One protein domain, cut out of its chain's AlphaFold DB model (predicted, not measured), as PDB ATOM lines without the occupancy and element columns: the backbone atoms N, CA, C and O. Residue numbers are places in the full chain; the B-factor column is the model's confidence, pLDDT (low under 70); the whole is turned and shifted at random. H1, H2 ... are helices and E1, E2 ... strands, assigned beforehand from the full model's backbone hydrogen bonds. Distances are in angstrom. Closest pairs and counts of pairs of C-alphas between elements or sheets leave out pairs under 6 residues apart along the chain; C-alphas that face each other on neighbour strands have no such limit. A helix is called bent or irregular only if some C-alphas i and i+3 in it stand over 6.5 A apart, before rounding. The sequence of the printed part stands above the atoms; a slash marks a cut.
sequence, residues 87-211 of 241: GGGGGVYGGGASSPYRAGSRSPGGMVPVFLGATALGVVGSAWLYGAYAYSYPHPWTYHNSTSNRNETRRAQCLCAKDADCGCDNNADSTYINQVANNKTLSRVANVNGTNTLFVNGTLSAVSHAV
ATOM      1  N   GLY A  87     149.074 180.407 118.833       85.81
ATOM      2  CA  GLY A  87     148.064 181.408 119.189       85.81
ATOM      3  C   GLY A  87     147.842 181.547 120.699       85.81
ATOM      4  O   GLY A  87     148.407 180.806 121.502       85.81
ATOM      5  N   GLY A  88     147.005 182.511 121.099       75.69
ATOM      6  CA  GLY A  88     146.799 182.894 122.508       75.69
ATOM      7  C   GLY A  88     146.207 181.814 123.429       75.69
ATOM      8  O   GLY A  88     146.211 181.994 124.641       75.69
ATOM      9  N   GLY A  89     145.725 180.695 122.877       74.88
ATOM     10  CA  GLY A  89     145.120 179.589 123.632       74.88
ATOM     11  C   GLY A  89     145.424 178.188 123.091       74.88
ATOM     12  O   GLY A  89     144.749 177.243 123.484       74.88
ATOM     13  N   GLY A  90     146.401 178.034 122.185       74.44
ATOM     14  CA  GLY A  90     146.834 176.715 121.695       74.44
ATOM     15  C   GLY A  90     145.813 175.962 120.828       74.44
ATOM     16  O   GLY A  90     145.691 174.747 120.936       74.44
ATOM     17  N   GLY A  91     145.067 176.671 119.978       86.00
ATOM     18  CA  GLY A  91     143.992 176.100 119.151       86.00
ATOM     19  C   GLY A  91     144.281 176.041 117.651       86.00
ATOM     20  O   GLY A  91     143.452 175.530 116.904       86.00
ATOM     21  N   VAL A  92     145.431 176.556 117.202       89.75
ATOM     22  CA  VAL A  92     145.780 176.615 115.776       89.75
ATOM     23  C   VAL A  92     147.105 175.922 115.466       89.75
ATOM     24  O   VAL A  92     148.033 175.864 116.284       89.75
ATOM     25  N   TYR A  93     147.186 175.362 114.261       90.75
ATOM     26  CA  TYR A  93     148.407 174.781 113.710       90.75
ATOM     27  C   TYR A  93     149.412 175.861 113.321       90.75
ATOM     28  O   TYR A  93     149.072 177.035 113.198       90.75
ATOM     29  N   GLY A  94     150.660 175.455 113.071       88.12
ATOM     30  CA  GLY A  94     151.726 176.372 112.654       88.12
ATOM     31  C   GLY A  94     151.382 177.186 111.403       88.12
ATOM     32  O   GLY A  94     151.830 178.320 111.291       88.12
ATOM     33  N   GLY A  95     150.529 176.663 110.514       89.62
ATOM     34  CA  GLY A  95     150.023 177.374 109.333       89.62
ATOM     35  C   GLY A  95     148.772 178.240 109.560       89.62
ATOM     36  O   GLY A  95     148.330 178.901 108.624       89.62
ATOM     37  N   GLY A  96     148.191 178.258 110.763       91.19
ATOM     38  CA  GLY A  96     147.082 179.149 111.127       91.19
ATOM     39  C   GLY A  96     145.687 178.519 111.082       91.19
ATOM     40  O   GLY A  96     144.758 179.104 111.633       91.19
ATOM     41  N   ALA A  97     145.527 177.322 110.510       90.69
ATOM     42  CA  ALA A  97     144.254 176.599 110.530       90.69
ATOM     43  C   ALA A  97     143.929 176.043 111.922       90.69
ATOM     44  O   ALA A  97     144.820 175.582 112.637       90.69
ATOM     45  N   SER A  98     142.642 175.995 112.265       89.38
ATOM     46  CA  SER A  98     142.147 175.289 113.460       89.38
ATOM     47  C   SER A  98     141.933 173.789 113.219       89.38
ATOM     48  O   SER A  98     141.950 172.998 114.157       89.38
ATOM     49  N   SER A  99     141.758 173.387 111.958       88.44
ATOM     50  CA  SER A  99     141.511 172.000 111.554       88.44
ATOM     51  C   SER A  99     142.406 171.620 110.377       88.44
ATOM     52  O   SER A  99     142.568 172.437 109.465       88.44
ATOM     53  N   PRO A 100     142.975 170.402 110.365       90.19
ATOM     54  CA  PRO A 100     143.746 169.929 109.228       90.19
ATOM     55  C   PRO A 100     142.829 169.639 108.038       90.19
ATOM     56  O   PRO A 100     141.663 169.279 108.202       90.19
ATOM     57  N   TYR A 101     143.370 169.774 106.834       89.69
ATOM     58  CA  TYR A 101     142.674 169.468 105.588       89.69
ATOM     59  C   TYR A 101     143.655 168.946 104.534       89.69
ATOM     60  O   TYR A 101     144.855 169.185 104.612       89.69
ATOM     61  N   ARG A 102     143.159 168.249 103.510       90.06
ATOM     62  CA  ARG A 102     144.006 167.709 102.435       90.06
ATOM     63  C   ARG A 102     144.692 168.845 101.665       90.06
ATOM     64  O   ARG A 102     143.995 169.716 101.130       90.06
ATOM     65  N   ALA A 103     146.020 168.809 101.535       87.38
ATOM     66  CA  ALA A 103     146.748 169.770 100.707       87.38
ATOM     67  C   ALA A 103     146.198 169.817  99.267       87.38
ATOM     68  O   ALA A 103     145.752 168.811  98.715       87.38
ATOM     69  N   GLY A 104     146.175 171.012  98.674       86.56
ATOM     70  CA  GLY A 104     145.553 171.256  97.368       86.56
ATOM     71  C   GLY A 104     144.047 171.522  97.426       86.56
ATOM     72  O   GLY A 104     143.465 171.927  96.422       86.56
ATOM     73  N   SER A 105     143.423 171.387  98.598       90.69
ATOM     74  CA  SER A 105     142.055 171.861  98.839       90.69
ATOM     75  C   SER A 105     142.052 173.341  99.224       90.69
ATOM     76  O   SER A 105     143.074 173.880  99.659       90.69
ATOM     77  N   ARG A 106     140.899 174.003  99.088       93.12
ATOM     78  CA  ARG A 106     140.702 175.359  99.624       93.12
ATOM     79  C   ARG A 106     140.782 175.318 101.154       93.12
ATOM     80  O   ARG A 106     140.255 174.379 101.750       93.12
ATOM     81  N   SER A 107     141.430 176.309 101.770       92.31
ATOM     82  CA  SER A 107     141.506 176.382 103.236       92.31
ATOM     83  C   SER A 107     140.124 176.666 103.847       92.31
ATOM     84  O   SER A 107     139.249 177.187 103.145       92.31
ATOM     85  N   PRO A 108     139.909 176.382 105.146       89.75
ATOM     86  CA  PRO A 108     138.665 176.730 105.837       89.75
ATOM     87  C   PRO A 108     138.324 178.229 105.757       89.75
ATOM     88  O   PRO A 108     137.164 178.584 105.565       89.75
ATOM     89  N   GLY A 109     139.331 179.104 105.804       88.62
ATOM     90  CA  GLY A 109     139.214 180.546 105.574       88.62
ATOM     91  C   GLY A 109     139.170 180.976 104.102       88.62
ATOM     92  O   GLY A 109     139.226 182.171 103.818       88.62
ATOM     93  N   GLY A 110     139.070 180.042 103.151       89.31
ATOM     94  CA  GLY A 110     138.809 180.325 101.737       89.31
ATOM     95  C   GLY A 110     140.037 180.605 100.866       89.31
ATOM     96  O   GLY A 110     139.868 180.995  99.706       89.31
ATOM     97  N   MET A 111     141.258 180.382 101.363       90.12
ATOM     98  CA  MET A 111     142.469 180.522 100.552       90.12
ATOM     99  C   MET A 111     142.510 179.473  99.449       90.12
ATOM    100  O   MET A 111     142.191 178.300  99.661       90.12
ATOM    101  N   VAL A 112     142.947 179.900  98.269       91.69
ATOM    102  CA  VAL A 112     143.128 179.014  97.122       91.69
ATOM    103  C   VAL A 112     144.591 178.572  97.023       91.69
ATOM    104  O   VAL A 112     145.486 179.415  97.120       91.69
ATOM    105  N   PRO A 113     144.851 177.268  96.848       91.31
ATOM    106  CA  PRO A 113     146.200 176.769  96.652       91.31
ATOM    107  C   PRO A 113     146.707 177.060  95.244       91.31
ATOM    108  O   PRO A 113     145.971 176.956  94.263       91.31
ATOM    109  N   VAL A 114     148.008 177.301  95.143       87.94
ATOM    110  CA  VAL A 114     148.761 177.271  93.890       87.94
ATOM    111  C   VAL A 114     149.715 176.086  93.946       87.94
ATOM    112  O   VAL A 114     150.505 175.966  94.881       87.94
ATOM    113  N   PHE A 115     149.639 175.190  92.964       84.94
ATOM    114  CA  PHE A 115     150.578 174.075  92.880       84.94
ATOM    115  C   PHE A 115     151.942 174.576  92.407       84.94
ATOM    116  O   PHE A 115     152.073 175.127  91.315       84.94
ATOM    117  N   LEU A 116     152.958 174.361  93.230       80.00
ATOM    118  CA  LEU A 116     154.353 174.566  92.891       80.00
ATOM    119  C   LEU A 116     154.928 173.206  92.498       80.00
ATOM    120  O   LEU A 116     155.108 172.328  93.343       80.00
ATOM    121  N   GLY A 117     155.173 173.021  91.200       64.56
ATOM    122  CA  GLY A 117     155.792 171.804  90.685       64.56
ATOM    123  C   GLY A 117     157.185 171.575  91.278       64.56
ATOM    124  O   GLY A 117     157.852 172.515  91.709       64.56
ATOM    125  N   ALA A 118     157.634 170.319  91.262       58.06
ATOM    126  CA  ALA A 118     158.921 169.868  91.797       58.06
ATOM    127  C   ALA A 118     160.126 170.744  91.398       58.06
ATOM    128  O   ALA A 118     161.051 170.947  92.180       58.06
ATOM    129  N   THR A 119     160.098 171.305  90.188       45.28
ATOM    130  CA  THR A 119     161.173 172.128  89.618       45.28
ATOM    131  C   THR A 119     161.237 173.546  90.192       45.28
ATOM    132  O   THR A 119     162.302 174.156  90.173       45.28
ATOM    133  N   ALA A 120     160.138 174.069  90.746       49.09
ATOM    134  CA  ALA A 120     160.080 175.416  91.320       49.09
ATOM    135  C   ALA A 120     160.583 175.475  92.775       49.09
ATOM    136  O   ALA A 120     160.792 176.559  93.317       49.09
ATOM    137  N   LEU A 121     160.787 174.317  93.413       54.06
ATOM    138  CA  LEU A 121     161.098 174.196  94.841       54.06
ATOM    139  C   LEU A 121     162.535 173.764  95.125       54.06
ATOM    140  O   LEU A 121     162.855 173.436  96.265       54.06
ATOM    141  N   GLY A 122     163.434 173.860  94.138       48.06
ATOM    142  CA  GLY A 122     164.875 173.626  94.323       48.06
ATOM    143  C   GLY A 122     165.524 174.486  95.424       48.06
ATOM    144  O   GLY A 122     166.647 174.218  95.835       48.06
ATOM    145  N   VAL A 123     164.805 175.489  95.941       49.25
ATOM    146  CA  VAL A 123     165.214 176.379  97.039       49.25
ATOM    147  C   VAL A 123     164.696 175.916  98.418       49.25
ATOM    148  O   VAL A 123     165.214 176.349  99.446       49.25
ATOM    149  N   VAL A 124     163.696 175.025  98.475       50.06
ATOM    150  CA  VAL A 124     162.935 174.697  99.705       50.06
ATOM    151  C   VAL A 124     163.239 173.285 100.252       50.06
ATOM    152  O   VAL A 124     162.754 172.918 101.318       50.06
ATOM    153  N   GLY A 125     164.129 172.527  99.602       52.38
ATOM    154  CA  GLY A 125     164.633 171.229 100.080       52.38
ATOM    155  C   GLY A 125     163.927 170.006  99.475       52.38
ATOM    156  O   GLY A 125     162.887 170.109  98.826       52.38
ATOM    157  N   SER A 126     164.511 168.824  99.685       46.16
ATOM    158  CA  SER A 126     164.111 167.542  99.071       46.16
ATOM    159  C   SER A 126     162.743 167.000  99.514       46.16
ATOM    160  O   SER A 126     162.191 166.130  98.844       46.16
ATOM    161  N   ALA A 127     162.148 167.532 100.585       53.34
ATOM    162  CA  ALA A 127     160.804 167.152 101.035       53.34
ATOM    163  C   ALA A 127     159.689 167.540 100.037       53.34
ATOM    164  O   ALA A 127     158.550 167.102 100.172       53.34
ATOM    165  N   TRP A 128     160.024 168.331  99.014       59.25
ATOM    166  CA  TRP A 128     159.088 168.868  98.027       59.25
ATOM    167  C   TRP A 128     159.370 168.401  96.595       59.25
ATOM    168  O   TRP A 128     158.862 168.987  95.639       59.25
ATOM    169  N   LEU A 129     160.153 167.328  96.438       55.75
ATOM    170  CA  LEU A 129     160.467 166.705  95.143       55.75
ATOM    171  C   LEU A 129     159.224 166.291  94.341       55.75
ATOM    172  O   LEU A 129     159.299 166.170  93.126       55.75
ATOM    173  N   TYR A 130     158.081 166.096  95.002       62.09
ATOM    174  CA  TYR A 130     156.801 165.766  94.365       62.09
ATOM    175  C   TYR A 130     155.866 166.983  94.211       62.09
ATOM    176  O   TYR A 130     154.742 166.861  93.720       62.09
ATOM    177  N   GLY A 131     156.344 168.174  94.583       75.06
ATOM    178  CA  GLY A 131     155.618 169.440  94.550       75.06
ATOM    179  C   GLY A 131     154.990 169.842  95.889       75.06
ATOM    180  O   GLY A 131     154.810 169.037  96.806       75.06
ATOM    181  N   ALA A 132     154.644 171.124  95.981       85.06
ATOM    182  CA  ALA A 132     153.958 171.743  97.112       85.06
ATOM    183  C   ALA A 132     152.664 172.397  96.657       85.06
ATOM    184  O   ALA A 132     152.541 172.825  95.511       85.06
ATOM    185  N   TYR A 133     151.758 172.614  97.596       88.44
ATOM    186  CA  TYR A 133     150.736 173.636  97.460       88.44
ATOM    187  C   TYR A 133     151.126 174.855  98.286       88.44
ATOM    188  O   TYR A 133     151.376 174.744  99.487       88.44
ATOM    189  N   ALA A 134     151.186 176.007  97.625       89.81
ATOM    190  CA  ALA A 134     151.400 177.297  98.251       89.81
ATOM    191  C   ALA A 134     150.073 178.020  98.456       89.81
ATOM    192  O   ALA A 134     149.275 178.168  97.530       89.81
ATOM    193  N   TYR A 135     149.872 178.501  99.672       91.38
ATOM    194  CA  TYR A 135     148.740 179.307 100.092       91.38
ATOM    195  C   TYR A 135     149.263 180.703 100.418       91.38
ATOM    196  O   TYR A 135     150.048 180.891 101.351       91.38
ATOM    197  N   SER A 136     148.865 181.686  99.616       92.62
ATOM    198  CA  SER A 136     149.256 183.079  99.836       92.62
ATOM    199  C   SER A 136     148.401 183.694 100.933       92.62
ATOM    200  O   SER A 136     147.176 183.736 100.811       92.62
ATOM    201  N   TYR A 137     149.041 184.221 101.977       91.88
ATOM    202  CA  TYR A 137     148.323 184.995 102.979       91.88
ATOM    203  C   TYR A 137     147.882 186.341 102.381       91.88
ATOM    204  O   TYR A 137     148.693 187.018 101.743       91.88
ATOM    205  N   PRO A 138     146.617 186.753 102.578       89.25
ATOM    206  CA  PRO A 138     146.080 187.971 101.971       89.25
ATOM    207  C   PRO A 138     146.692 189.252 102.552       89.25
ATOM    208  O   PRO A 138     146.787 190.257 101.852       89.25
ATOM    209  N   HIS A 139     147.140 189.217 103.810       90.56
ATOM    210  CA  HIS A 139     147.694 190.376 104.506       90.56
ATOM    211  C   HIS A 139     149.184 190.174 104.806       90.56
ATOM    212  O   HIS A 139     149.591 189.064 105.166       90.56
ATOM    213  N   PRO A 140     150.013 191.226 104.684       91.38
ATOM    214  CA  PRO A 140     151.400 191.160 105.117       91.38
ATOM    215  C   PRO A 140     151.472 190.950 106.633       91.38
ATOM    216  O   PRO A 140     150.662 191.480 107.390       91.38
ATOM    217  N   TRP A 141     152.461 190.181 107.072       92.38
ATOM    218  CA  TRP A 141     152.698 189.913 108.482       92.38
ATOM    219  C   TRP A 141     153.676 190.933 109.036       92.38
ATOM    220  O   TRP A 141     154.782 191.077 108.514       92.38
ATOM    221  N   THR A 142     153.271 191.599 110.111       93.50
ATOM    222  CA  THR A 142     154.144 192.464 110.903       93.50
ATOM    223  C   THR A 142     154.463 191.748 112.203       93.50
ATOM    224  O   THR A 142     153.558 191.416 112.966       93.50
ATOM    225  N   TYR A 143     155.745 191.497 112.442       93.19
ATOM    226  CA  TYR A 143     156.213 190.786 113.626       93.19
ATOM    227  C   TYR A 143     157.501 191.395 114.156       93.19
ATOM    228  O   TYR A 143     158.261 192.036 113.428       93.19
ATOM    229  N   HIS A 144     157.747 191.178 115.441       93.56
ATOM    230  CA  HIS A 144     159.007 191.546 116.059       93.56
ATOM    231  C   HIS A 144     160.010 190.411 115.847       93.56
ATOM    232  O   HIS A 144     159.844 189.318 116.395       93.56
ATOM    233  N   ASN A 145     161.036 190.648 115.032       90.81
ATOM    234  CA  ASN A 145     162.071 189.660 114.761       90.81
ATOM    235  C   ASN A 145     163.070 189.632 115.924       90.81
ATOM    236  O   ASN A 145     163.855 190.560 116.100       90.81
ATOM    237  N   SER A 146     163.085 188.543 116.694       88.44
ATOM    238  CA  SER A 146     163.980 188.377 117.846       88.44
ATOM    239  C   SER A 146     165.465 188.328 117.476       88.44
ATOM    240  O   SER A 146     166.309 188.547 118.335       88.44
ATOM    241  N   THR A 147     165.808 188.047 116.213       86.94
ATOM    242  CA  THR A 147     167.207 188.002 115.754       86.94
ATOM    243  C   THR A 147     167.745 189.398 115.431       86.94
ATOM    244  O   THR A 147     168.894 189.692 115.740       86.94
ATOM    245  N   SER A 148     166.934 190.260 114.808       87.75
ATOM    246  CA  SER A 148     167.318 191.634 114.437       87.75
ATOM    247  C   SER A 148     166.852 192.693 115.445       87.75
ATOM    248  O   SER A 148     167.273 193.845 115.346       87.75
ATOM    249  N   ASN A 149     166.016 192.299 116.412       90.38
ATOM    250  CA  ASN A 149     165.390 193.138 117.435       90.38
ATOM    251  C   ASN A 149     164.650 194.352 116.843       90.38
ATOM    252  O   ASN A 149     164.782 195.482 117.313       90.38
ATOM    253  N   ARG A 150     163.942 194.129 115.728       93.00
ATOM    254  CA  ARG A 150     163.182 195.154 114.999       93.00
ATOM    255  C   ARG A 150     161.839 194.604 114.545       93.00
ATOM    256  O   ARG A 150     161.692 193.409 114.285       93.00
ATOM    257  N   ASN A 151     160.879 195.509 114.396       94.12
ATOM    258  CA  ASN A 151     159.617 195.204 113.738       94.12
ATOM    259  C   ASN A 151     159.850 195.108 112.233       94.12
ATOM    260  O   ASN A 151     160.322 196.055 111.605       94.12
ATOM    261  N   GLU A 152     159.521 193.955 111.667       91.94
ATOM    262  CA  GLU A 152     159.647 193.677 110.244       91.94
ATOM    263  C   GLU A 152     158.274 193.348 109.665       91.94
ATOM    264  O   GLU A 152     157.489 192.611 110.265       91.94
ATOM    265  N   THR A 153     157.999 193.878 108.474       93.50
ATOM    266  CA  THR A 153     156.786 193.569 107.715       93.50
ATOM    267  C   THR A 153     157.172 192.800 106.464       93.50
ATOM    268  O   THR A 153     157.950 193.283 105.640       93.50
ATOM    269  N   ARG A 154     156.646 191.583 106.316       90.94
ATOM    270  CA  ARG A 154     156.958 190.696 105.188       90.94
ATOM    271  C   ARG A 154     155.687 190.057 104.649       90.94
ATOM    272  O   ARG A 154     154.738 189.800 105.387       90.94
ATOM    273  N   ARG A 155     155.671 189.767 103.348       91.62
ATOM    274  CA  ARG A 155     154.648 188.873 102.794       91.62
ATOM    275  C   ARG A 155     154.934 187.462 103.278       91.62
ATOM    276  O   ARG A 155     156.092 187.043 103.278       91.62
ATOM    277  N   ALA A 156     153.888 186.760 103.683       90.88
ATOM    278  CA  ALA A 156     153.980 185.381 104.116       90.88
ATOM    279  C   ALA A 156     153.330 184.459 103.078       90.88
ATOM    280  O   ALA A 156     152.327 184.812 102.453       90.88
ATOM    281  N   GLN A 157     153.881 183.262 102.924       90.56
ATOM    282  CA  GLN A 157     153.279 182.166 102.175       90.56
ATOM    283  C   GLN A 157     153.364 180.893 103.003       90.56
ATOM    284  O   GLN A 157     154.402 180.599 103.592       90.56
ATOM    285  N   CYS A 158     152.283 180.129 103.033       91.69
ATOM    286  CA  CYS A 158     152.252 178.843 103.706       91.69
ATOM    287  C   CYS A 158     152.354 177.712 102.686       91.69
ATOM    288  O   CYS A 158     151.713 177.760 101.637       91.69
ATOM    289  N   LEU A 159     153.183 176.715 102.974       89.44
ATOM    290  CA  LEU A 159     153.466 175.597 102.081       89.44
ATOM    291  C   LEU A 159     153.003 174.286 102.716       89.44
ATOM    292  O   LEU A 159     153.283 174.032 103.890       89.44
ATOM    293  N   CYS A 160     152.367 173.430 101.916       87.81
ATOM    294  CA  CYS A 160     151.941 172.087 102.315       87.81
ATOM    295  C   CYS A 160     152.308 171.039 101.272       87.81
ATOM    296  O   CYS A 160     152.063 171.244 100.078       87.81
ATOM    297  N   ALA A 161     152.932 169.942 101.705       83.00
ATOM    298  CA  ALA A 161     153.369 168.888 100.792       83.00
ATOM    299  C   ALA A 161     152.161 168.277 100.066       83.00
ATOM    300  O   ALA A 161     151.093 168.127 100.661       83.00
ATOM    301  N   LYS A 162     152.325 167.933  98.782       81.44
ATOM    302  CA  LYS A 162     151.228 167.483  97.904       81.44
ATOM    303  C   LYS A 162     150.371 166.362  98.511       81.44
ATOM    304  O   LYS A 162     149.148 166.403  98.390       81.44
ATOM    305  N   ASP A 163     151.009 165.390  99.157       81.00
ATOM    306  CA  ASP A 163     150.368 164.166  99.657       81.00
ATOM    307  C   ASP A 163     150.177 164.157 101.179       81.00
ATOM    308  O   ASP A 163     149.982 163.102 101.782       81.00
ATOM    309  N   ALA A 164     150.222 165.330 101.814       84.12
ATOM    310  CA  ALA A 164     150.102 165.466 103.257       84.12
ATOM    311  C   ALA A 164     148.887 166.303 103.677       84.12
ATOM    312  O   ALA A 164     148.277 167.028 102.884       84.12
ATOM    313  N   ASP A 165     148.558 166.213 104.964       88.25
ATOM    314  CA  ASP A 165     147.605 167.119 105.590       88.25
ATOM    315  C   ASP A 165     148.226 168.502 105.787       88.25
ATOM    316  O   ASP A 165     149.397 168.652 106.156       88.25
ATOM    317  N   CYS A 166     147.403 169.512 105.539       89.94
ATOM    318  CA  CYS A 166     147.734 170.918 105.514       89.94
ATOM    319  C   CYS A 166     146.977 171.677 106.601       89.94
ATOM    320  O   CYS A 166     145.814 171.398 106.893       89.94
ATOM    321  N   GLY A 167     147.652 172.660 107.186       92.12
ATOM    322  CA  GLY A 167     147.129 173.524 108.236       92.12
ATOM    323  C   GLY A 167     147.285 175.001 107.914       92.12
ATOM    324  O   GLY A 167     147.341 175.800 108.844       92.12
ATOM    325  N   CYS A 168     147.411 175.373 106.638       93.38
ATOM    326  CA  CYS A 168     147.497 176.769 106.215       93.38
ATOM    327  C   CYS A 168     146.121 177.438 106.288       93.38
ATOM    328  O   CYS A 168     145.200 176.996 105.606       93.38
ATOM    329  N   ASP A 169     145.959 178.501 107.066       93.75
ATOM    330  CA  ASP A 169     144.738 179.308 107.025       93.75
ATOM    331  C   ASP A 169     144.946 180.723 107.552       93.75
ATOM    332  O   ASP A 169     145.935 181.003 108.223       93.75
ATOM    333  N   ASN A 170     144.013 181.627 107.248       90.94
ATOM    334  CA  ASN A 170     144.170 183.037 107.585       90.94
ATOM    335  C   ASN A 170     144.094 183.222 109.096       90.94
ATOM    336  O   ASN A 170     143.029 183.066 109.687       90.94
ATOM    337  N   ASN A 171     145.204 183.631 109.696       89.44
ATOM    338  CA  ASN A 171     145.237 184.037 111.085       89.44
ATOM    339  C   ASN A 171     145.913 185.411 111.184       89.44
ATOM    340  O   ASN A 171     147.058 185.587 110.767       89.44
ATOM    341  N   ALA A 172     145.160 186.387 111.693       89.38
ATOM    342  CA  ALA A 172     145.591 187.773 111.852       89.38
ATOM    343  C   ALA A 172     146.032 188.101 113.291       89.38
ATOM    344  O   ALA A 172     146.360 189.251 113.585       89.38
ATOM    345  N   ASP A 173     146.052 187.114 114.188       90.38
ATOM    346  CA  ASP A 173     146.434 187.305 115.580       90.38
ATOM    347  C   ASP A 173     147.935 187.589 115.682       90.38
ATOM    348  O   ASP A 173     148.788 186.781 115.304       90.38
ATOM    349  N   SER A 174     148.282 188.734 116.265       90.06
ATOM    350  CA  SER A 174     149.678 189.159 116.417       90.06
ATOM    351  C   SER A 174     150.505 188.200 117.281       90.06
ATOM    352  O   SER A 174     151.706 188.044 117.062       90.06
ATOM    353  N   THR A 175     149.884 187.524 118.250       91.12
ATOM    354  CA  THR A 175     150.544 186.521 119.100       91.12
ATOM    355  C   THR A 175     150.932 185.280 118.303       91.12
ATOM    356  O   THR A 175     152.076 184.837 118.393       91.12
ATOM    357  N   TYR A 176     150.021 184.768 117.471       92.19
ATOM    358  CA  TYR A 176     150.278 183.665 116.545       92.19
ATOM    359  C   TYR A 176     151.399 184.028 115.563       92.19
ATOM    360  O   TYR A 176     152.393 183.307 115.465       92.19
ATOM    361  N   ILE A 177     151.281 185.187 114.905       93.31
ATOM    362  CA  ILE A 177     152.261 185.649 113.916       93.31
ATOM    363  C   ILE A 177     153.657 185.750 114.552       93.31
ATOM    364  O   ILE A 177     154.623 185.233 113.991       93.31
ATOM    365  N   ASN A 178     153.780 186.351 115.741       92.31
ATOM    366  CA  ASN A 178     155.066 186.473 116.433       92.31
ATOM    367  C   ASN A 178     155.659 185.115 116.842       92.31
ATOM    368  O   ASN A 178     156.873 184.933 116.740       92.31
ATOM    369  N   GLN A 179     154.837 184.161 117.285       90.94
ATOM    370  CA  GLN A 179     155.300 182.815 117.645       90.94
ATOM    371  C   GLN A 179     155.818 182.049 116.423       90.94
ATOM    372  O   GLN A 179     156.882 181.435 116.484       90.94
ATOM    373  N   VAL A 180     155.089 182.097 115.306       91.25
ATOM    374  CA  VAL A 180     155.450 181.365 114.084       91.25
ATOM    375  C   VAL A 180     156.646 182.002 113.385       91.25
ATOM    376  O   VAL A 180     157.576 181.289 113.006       91.25
ATOM    377  N   ALA A 181     156.670 183.329 113.250       90.75
ATOM    378  CA  ALA A 181     157.734 184.044 112.547       90.75
ATOM    379  C   ALA A 181     159.098 183.960 113.256       90.75
ATOM    380  O   ALA A 181     160.138 184.001 112.601       90.75
ATOM    381  N   ASN A 182     159.109 183.806 114.585       89.62
ATOM    382  CA  ASN A 182     160.342 183.597 115.352       89.62
ATOM    383  C   ASN A 182     160.726 182.115 115.497       89.62
ATOM    384  O   ASN A 182     161.816 181.805 115.987       89.62
ATOM    385  N   ASN A 183     159.879 181.188 115.045       88.75
ATOM    386  CA  ASN A 183     160.189 179.767 115.050       88.75
ATOM    387  C   ASN A 183     160.912 179.355 113.755       88.75
ATOM    388  O   ASN A 183     160.288 179.140 112.718       88.75
ATOM    389  N   LYS A 184     162.235 179.165 113.845       82.50
ATOM    390  CA  LYS A 184     163.110 178.823 112.706       82.50
ATOM    391  C   LYS A 184     162.834 177.457 112.066       82.50
ATOM    392  O   LYS A 184     163.274 177.228 110.941       82.50
ATOM    393  N   THR A 185     162.183 176.533 112.777       80.69
ATOM    394  CA  THR A 185     161.862 175.201 112.233       80.69
ATOM    395  C   THR A 185     160.547 175.200 111.464       80.69
ATOM    396  O   THR A 185     160.374 174.382 110.562       80.69
ATOM    397  N   LEU A 186     159.646 176.135 111.777       84.69
ATOM    398  CA  LEU A 186     158.388 176.310 111.060       84.69
ATOM    399  C   LEU A 186     158.458 177.358 109.966       84.69
ATOM    400  O   LEU A 186     157.820 177.176 108.934       84.69
ATOM    401  N   SER A 187     159.179 178.454 110.181       87.00
ATOM    402  CA  SER A 187     159.220 179.554 109.231       87.00
ATOM    403  C   SER A 187     160.639 179.934 108.838       87.00
ATOM    404  O   SER A 187     161.578 179.897 109.637       87.00
ATOM    405  N   ARG A 188     160.809 180.282 107.560       85.88
ATOM    406  CA  ARG A 188     162.074 180.769 107.009       85.88
ATOM    407  C   ARG A 188     161.828 181.835 105.968       85.88
ATOM    408  O   ARG A 188     160.928 181.736 105.143       85.88
ATOM    409  N   VAL A 189     162.681 182.845 105.981       85.62
ATOM    410  CA  VAL A 189     162.678 183.882 104.956       85.62
ATOM    411  C   VAL A 189     163.495 183.394 103.767       85.62
ATOM    412  O   VAL A 189     164.648 182.997 103.936       85.62
ATOM    413  N   ALA A 190     162.923 183.472 102.570       81.25
ATOM    414  CA  ALA A 190     163.654 183.278 101.326       81.25
ATOM    415  C   ALA A 190     163.393 184.440 100.366       81.25
ATOM    416  O   ALA A 190     162.333 185.070 100.380       81.25
ATOM    417  N   ASN A 191     164.394 184.742  99.543       77.31
ATOM    418  CA  ASN A 191     164.267 185.748  98.505       77.31
ATOM    419  C   ASN A 191     163.671 185.097  97.254       77.31
ATOM    420  O   ASN A 191     164.264 184.177  96.696       77.31
ATOM    421  N   VAL A 192     162.498 185.563  96.835       76.44
ATOM    422  CA  VAL A 192     161.852 185.138  95.592       76.44
ATOM    423  C   VAL A 192     161.700 186.368  94.719       76.44
ATOM    424  O   VAL A 192     161.045 187.333  95.115       76.44
ATOM    425  N   ASN A 193     162.338 186.354  93.546       77.06
ATOM    426  CA  ASN A 193     162.318 187.461  92.585       77.06
ATOM    427  C   ASN A 193     162.690 188.820  93.218       77.06
ATOM    428  O   ASN A 193     162.013 189.822  93.001       77.06
ATOM    429  N   GLY A 194     163.720 188.853  94.073       77.00
ATOM    430  CA  GLY A 194     164.175 190.071  94.755       77.00
ATOM    431  C   GLY A 194     163.375 190.440  96.008       77.00
ATOM    432  O   GLY A 194     163.813 191.295  96.775       77.00
ATOM    433  N   THR A 195     162.253 189.768  96.284       84.62
ATOM    434  CA  THR A 195     161.401 190.048  97.448       84.62
ATOM    435  C   THR A 195     161.617 189.022  98.553       84.62
ATOM    436  O   THR A 195     161.457 187.817  98.346       84.62
ATOM    437  N   ASN A 196     161.923 189.488  99.764       85.81
ATOM    438  CA  ASN A 196     162.054 188.605 100.920       85.81
ATOM    439  C   ASN A 196     160.675 188.177 101.436       85.81
ATOM    440  O   ASN A 196     159.976 188.959 102.083       85.81
ATOM    441  N   THR A 197     160.316 186.925 101.184       86.94
ATOM    442  CA  THR A 197     159.036 186.332 101.573       86.94
ATOM    443  C   THR A 197     159.261 185.357 102.721       86.94
ATOM    444  O   THR A 197     160.235 184.602 102.729       86.94
ATOM    445  N   LEU A 198     158.387 185.403 103.723       89.69
ATOM    446  CA  LEU A 198     158.389 184.468 104.839       89.69
ATOM    447  C   LEU A 198     157.610 183.216 104.431       89.69
ATOM    448  O   LEU A 198     156.409 183.279 104.192       89.69
ATOM    449  N   PHE A 199     158.286 182.081 104.358       89.88
ATOM    450  CA  PHE A 199     157.666 180.790 104.106       89.88
ATOM    451  C   PHE A 199     157.365 180.097 105.424       89.88
ATOM    452  O   PHE A 199     158.243 180.013 106.278       89.88
ATOM    453  N   VAL A 200     156.144 179.598 105.574       90.69
ATOM    454  CA  VAL A 200     155.658 178.875 106.752       90.69
ATOM    455  C   VAL A 200     155.354 177.436 106.355       90.69
ATOM    456  O   VAL A 200     154.666 177.190 105.365       90.69
ATOM    457  N   ASN A 201     155.853 176.472 107.124       88.69
ATOM    458  CA  ASN A 201     155.529 175.064 106.956       88.69
ATOM    459  C   ASN A 201     154.164 174.770 107.591       88.69
ATOM    460  O   ASN A 201     154.015 174.797 108.813       88.69
ATOM    461  N   GLY A 202     153.173 174.491 106.746       88.31
ATOM    462  CA  GLY A 202     151.824 174.115 107.155       88.31
ATOM    463  C   GLY A 202     151.567 172.610 107.149       88.31
ATOM    464  O   GLY A 202     150.432 172.211 107.386       88.31
ATOM    465  N   THR A 203     152.565 171.775 106.855       87.06
ATOM    466  CA  THR A 203     152.403 170.317 106.749       87.06
ATOM    467  C   THR A 203     152.295 169.680 108.136       87.06
ATOM    468  O   THR A 203     153.149 169.911 108.987       87.06
ATOM    469  N   LEU A 204     151.265 168.859 108.379       82.94
ATOM    470  CA  LEU A 204     151.035 168.230 109.691       82.94
ATOM    471  C   LEU A 204     151.589 166.808 109.831       82.94
ATOM    472  O   LEU A 204     151.708 166.318 110.959       82.94
ATOM    473  N   SER A 205     151.884 166.137 108.715       70.12
ATOM    474  CA  SER A 205     152.360 164.749 108.718       70.12
ATOM    475  C   SER A 205     153.836 164.658 109.117       70.12
ATOM    476  O   SER A 205     154.650 165.490 108.712       70.12
ATOM    477  N   ALA A 206     154.191 163.607 109.864       49.38
ATOM    478  CA  ALA A 206     155.519 163.338 110.428       49.38
ATOM    479  C   ALA A 206     156.624 163.020 109.392       49.38
ATOM    480  O   ALA A 206     157.694 162.537 109.752       49.38
ATOM    481  N   VAL A 207     156.400 163.314 108.110       42.94
ATOM    482  CA  VAL A 207     157.437 163.307 107.073       42.94
ATOM    483  C   VAL A 207     157.559 164.715 106.501       42.94
ATOM    484  O   VAL A 207     157.005 165.040 105.458       42.94
ATOM    485  N   SER A 208     158.266 165.585 107.218       40.41
ATOM    486  CA  SER A 208     158.911 166.768 106.630       40.41
ATOM    487  C   SER A 208     159.988 167.301 107.576       40.41
ATOM    488  O   SER A 208     159.921 168.407 108.110       40.41
ATOM    489  N   HIS A 209     161.031 166.490 107.767       35.09
ATOM    490  CA  HIS A 209     162.333 167.052 108.100       35.09
ATOM    491  C   HIS A 209     162.828 167.883 106.908       35.09
ATOM    492  O   HIS A 209     162.718 167.469 105.757       35.09
ATOM    493  N   ALA A 210     163.407 169.033 107.240       38.41
ATOM    494  CA  ALA A 210     164.087 169.990 106.379       38.41
ATOM    495  C   ALA A 210     163.207 171.024 105.653       38.41
ATOM    496  O   ALA A 210     163.061 171.031 104.437       38.41
ATOM    497  N   VAL A 211     162.881 172.080 106.400       43.44
ATOM    498  CA  VAL A 211     163.032 173.449 105.885       43.44
ATOM    499  C   VAL A 211     164.528 173.857 105.813       43.44
ATOM    500  O   VAL A 211     164.874 175.031 105.818       43.44
TER     501      VAL A 211
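AT A GLANCE: This is residues 87 to 211 of the 241 residues of an uncharacterized protein of Piedraia hortae CBS 480.64 (UniProt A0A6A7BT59). A strongly twisted sheet is built along one long bent strand, E5, and curls round the short helix H2, while a separate two-stranded ribbon of E1 and E6 packs with E6 on the last part of E5. On E5 the hairpin partner E4 pairs near its first residues, and E8 and E3 pair farther along on its two sides; E7 and E2 are the edge strands beyond them, and the short helix H1 lies just past the end of E2. The printed part has 125 residues with two named helices and eight named strands, in the order E1, E2, H1, E3, E4, E5, E6, H2, E7, E8, and it is mostly strand, though under half of the residues, 62 of 125, are in named elements. The six-stranded sheet is branched and mixed, with E5 and E8 parallel and its other neighbour pairs antiparallel, and the sheet of E1 and E6 is antiparallel. The whole is compact, with a radius of gyration of the C-alphas of 13.4 A, and rounded, with spans of 37 by 32 by 25 A.

IN THESE COORDINATES: E5, residues 150 to 161, is the longest strand at 31.4 A, from C-alpha 150 at (163.182, 195.154, 114.999) to C-alpha 161 at (153.369, 168.888, 100.792), and it bends by 64 degrees at residue 153. E4 is residues 141 to 145, 11.3 A, and E3 is residues 132 to 136, 12.6 A. E8, residues 195 to 201, is 18.7 A long and ends at C-alpha 201 at (155.529, 175.064, 106.956). E7 is residues 187 to 192, 15.0 A, and E2 is residues 113 to 116, 9.2 A. The two-stranded sheet is E1, residues 96 to 102, 14.7 A, beginning at C-alpha 96 at (147.082, 179.149, 111.127), and E6, residues 165 to 168, 9.7 A. H2 is residues 174 to 181, 10.3 A, and H1 is residues 118 to 121, 5.7 A.

HOW THE PARTS SIT: The pairing along E5 is staggered: it pairs with E4 over residues 150 to 154, with E8 over 155 to 159 and with E3 over 157 to 161. E4 and E5 form a hairpin, with N 143 and O 152 at 3.0 A. E3 lies on one side of E5, with N 133 and O 160 at 2.9 A, and E8 on the other side, with N 157 and O 198 at 2.8 A. E7 and E8 form a hairpin, with N 190 and O 197 at 2.9 A. E2 and E3 are antiparallel, with N 114 and O 134 at 2.8 A. H2 is on this sheet, which curls round it; its closest C-alphas to E4 are those of Asn 178 and Tyr 143, 5.3 A. In H2 each O i to N i+4 pair is within hydrogen-bond range, while H1 is too short for such a pair and its one O i to N i+3 pair is not within range. H1 is not on the sheet. E1 and E6 are antiparallel, with N 101 and O 166 at 2.9 A. The closest C-alphas of E5 and E6 are those of Cys 160 and Cys 166, 5.4 A. E1 and E5 are apart.

THE WHOLE: The C-alphas farthest apart are those of Gly 89 and Thr 119, 38.3 A. The printed part has no cut, and none of its links between named elements is long. The mean pLDDT of the printed part is 81.8; it is under 70 in residues 117 to 130 and 206 to 211.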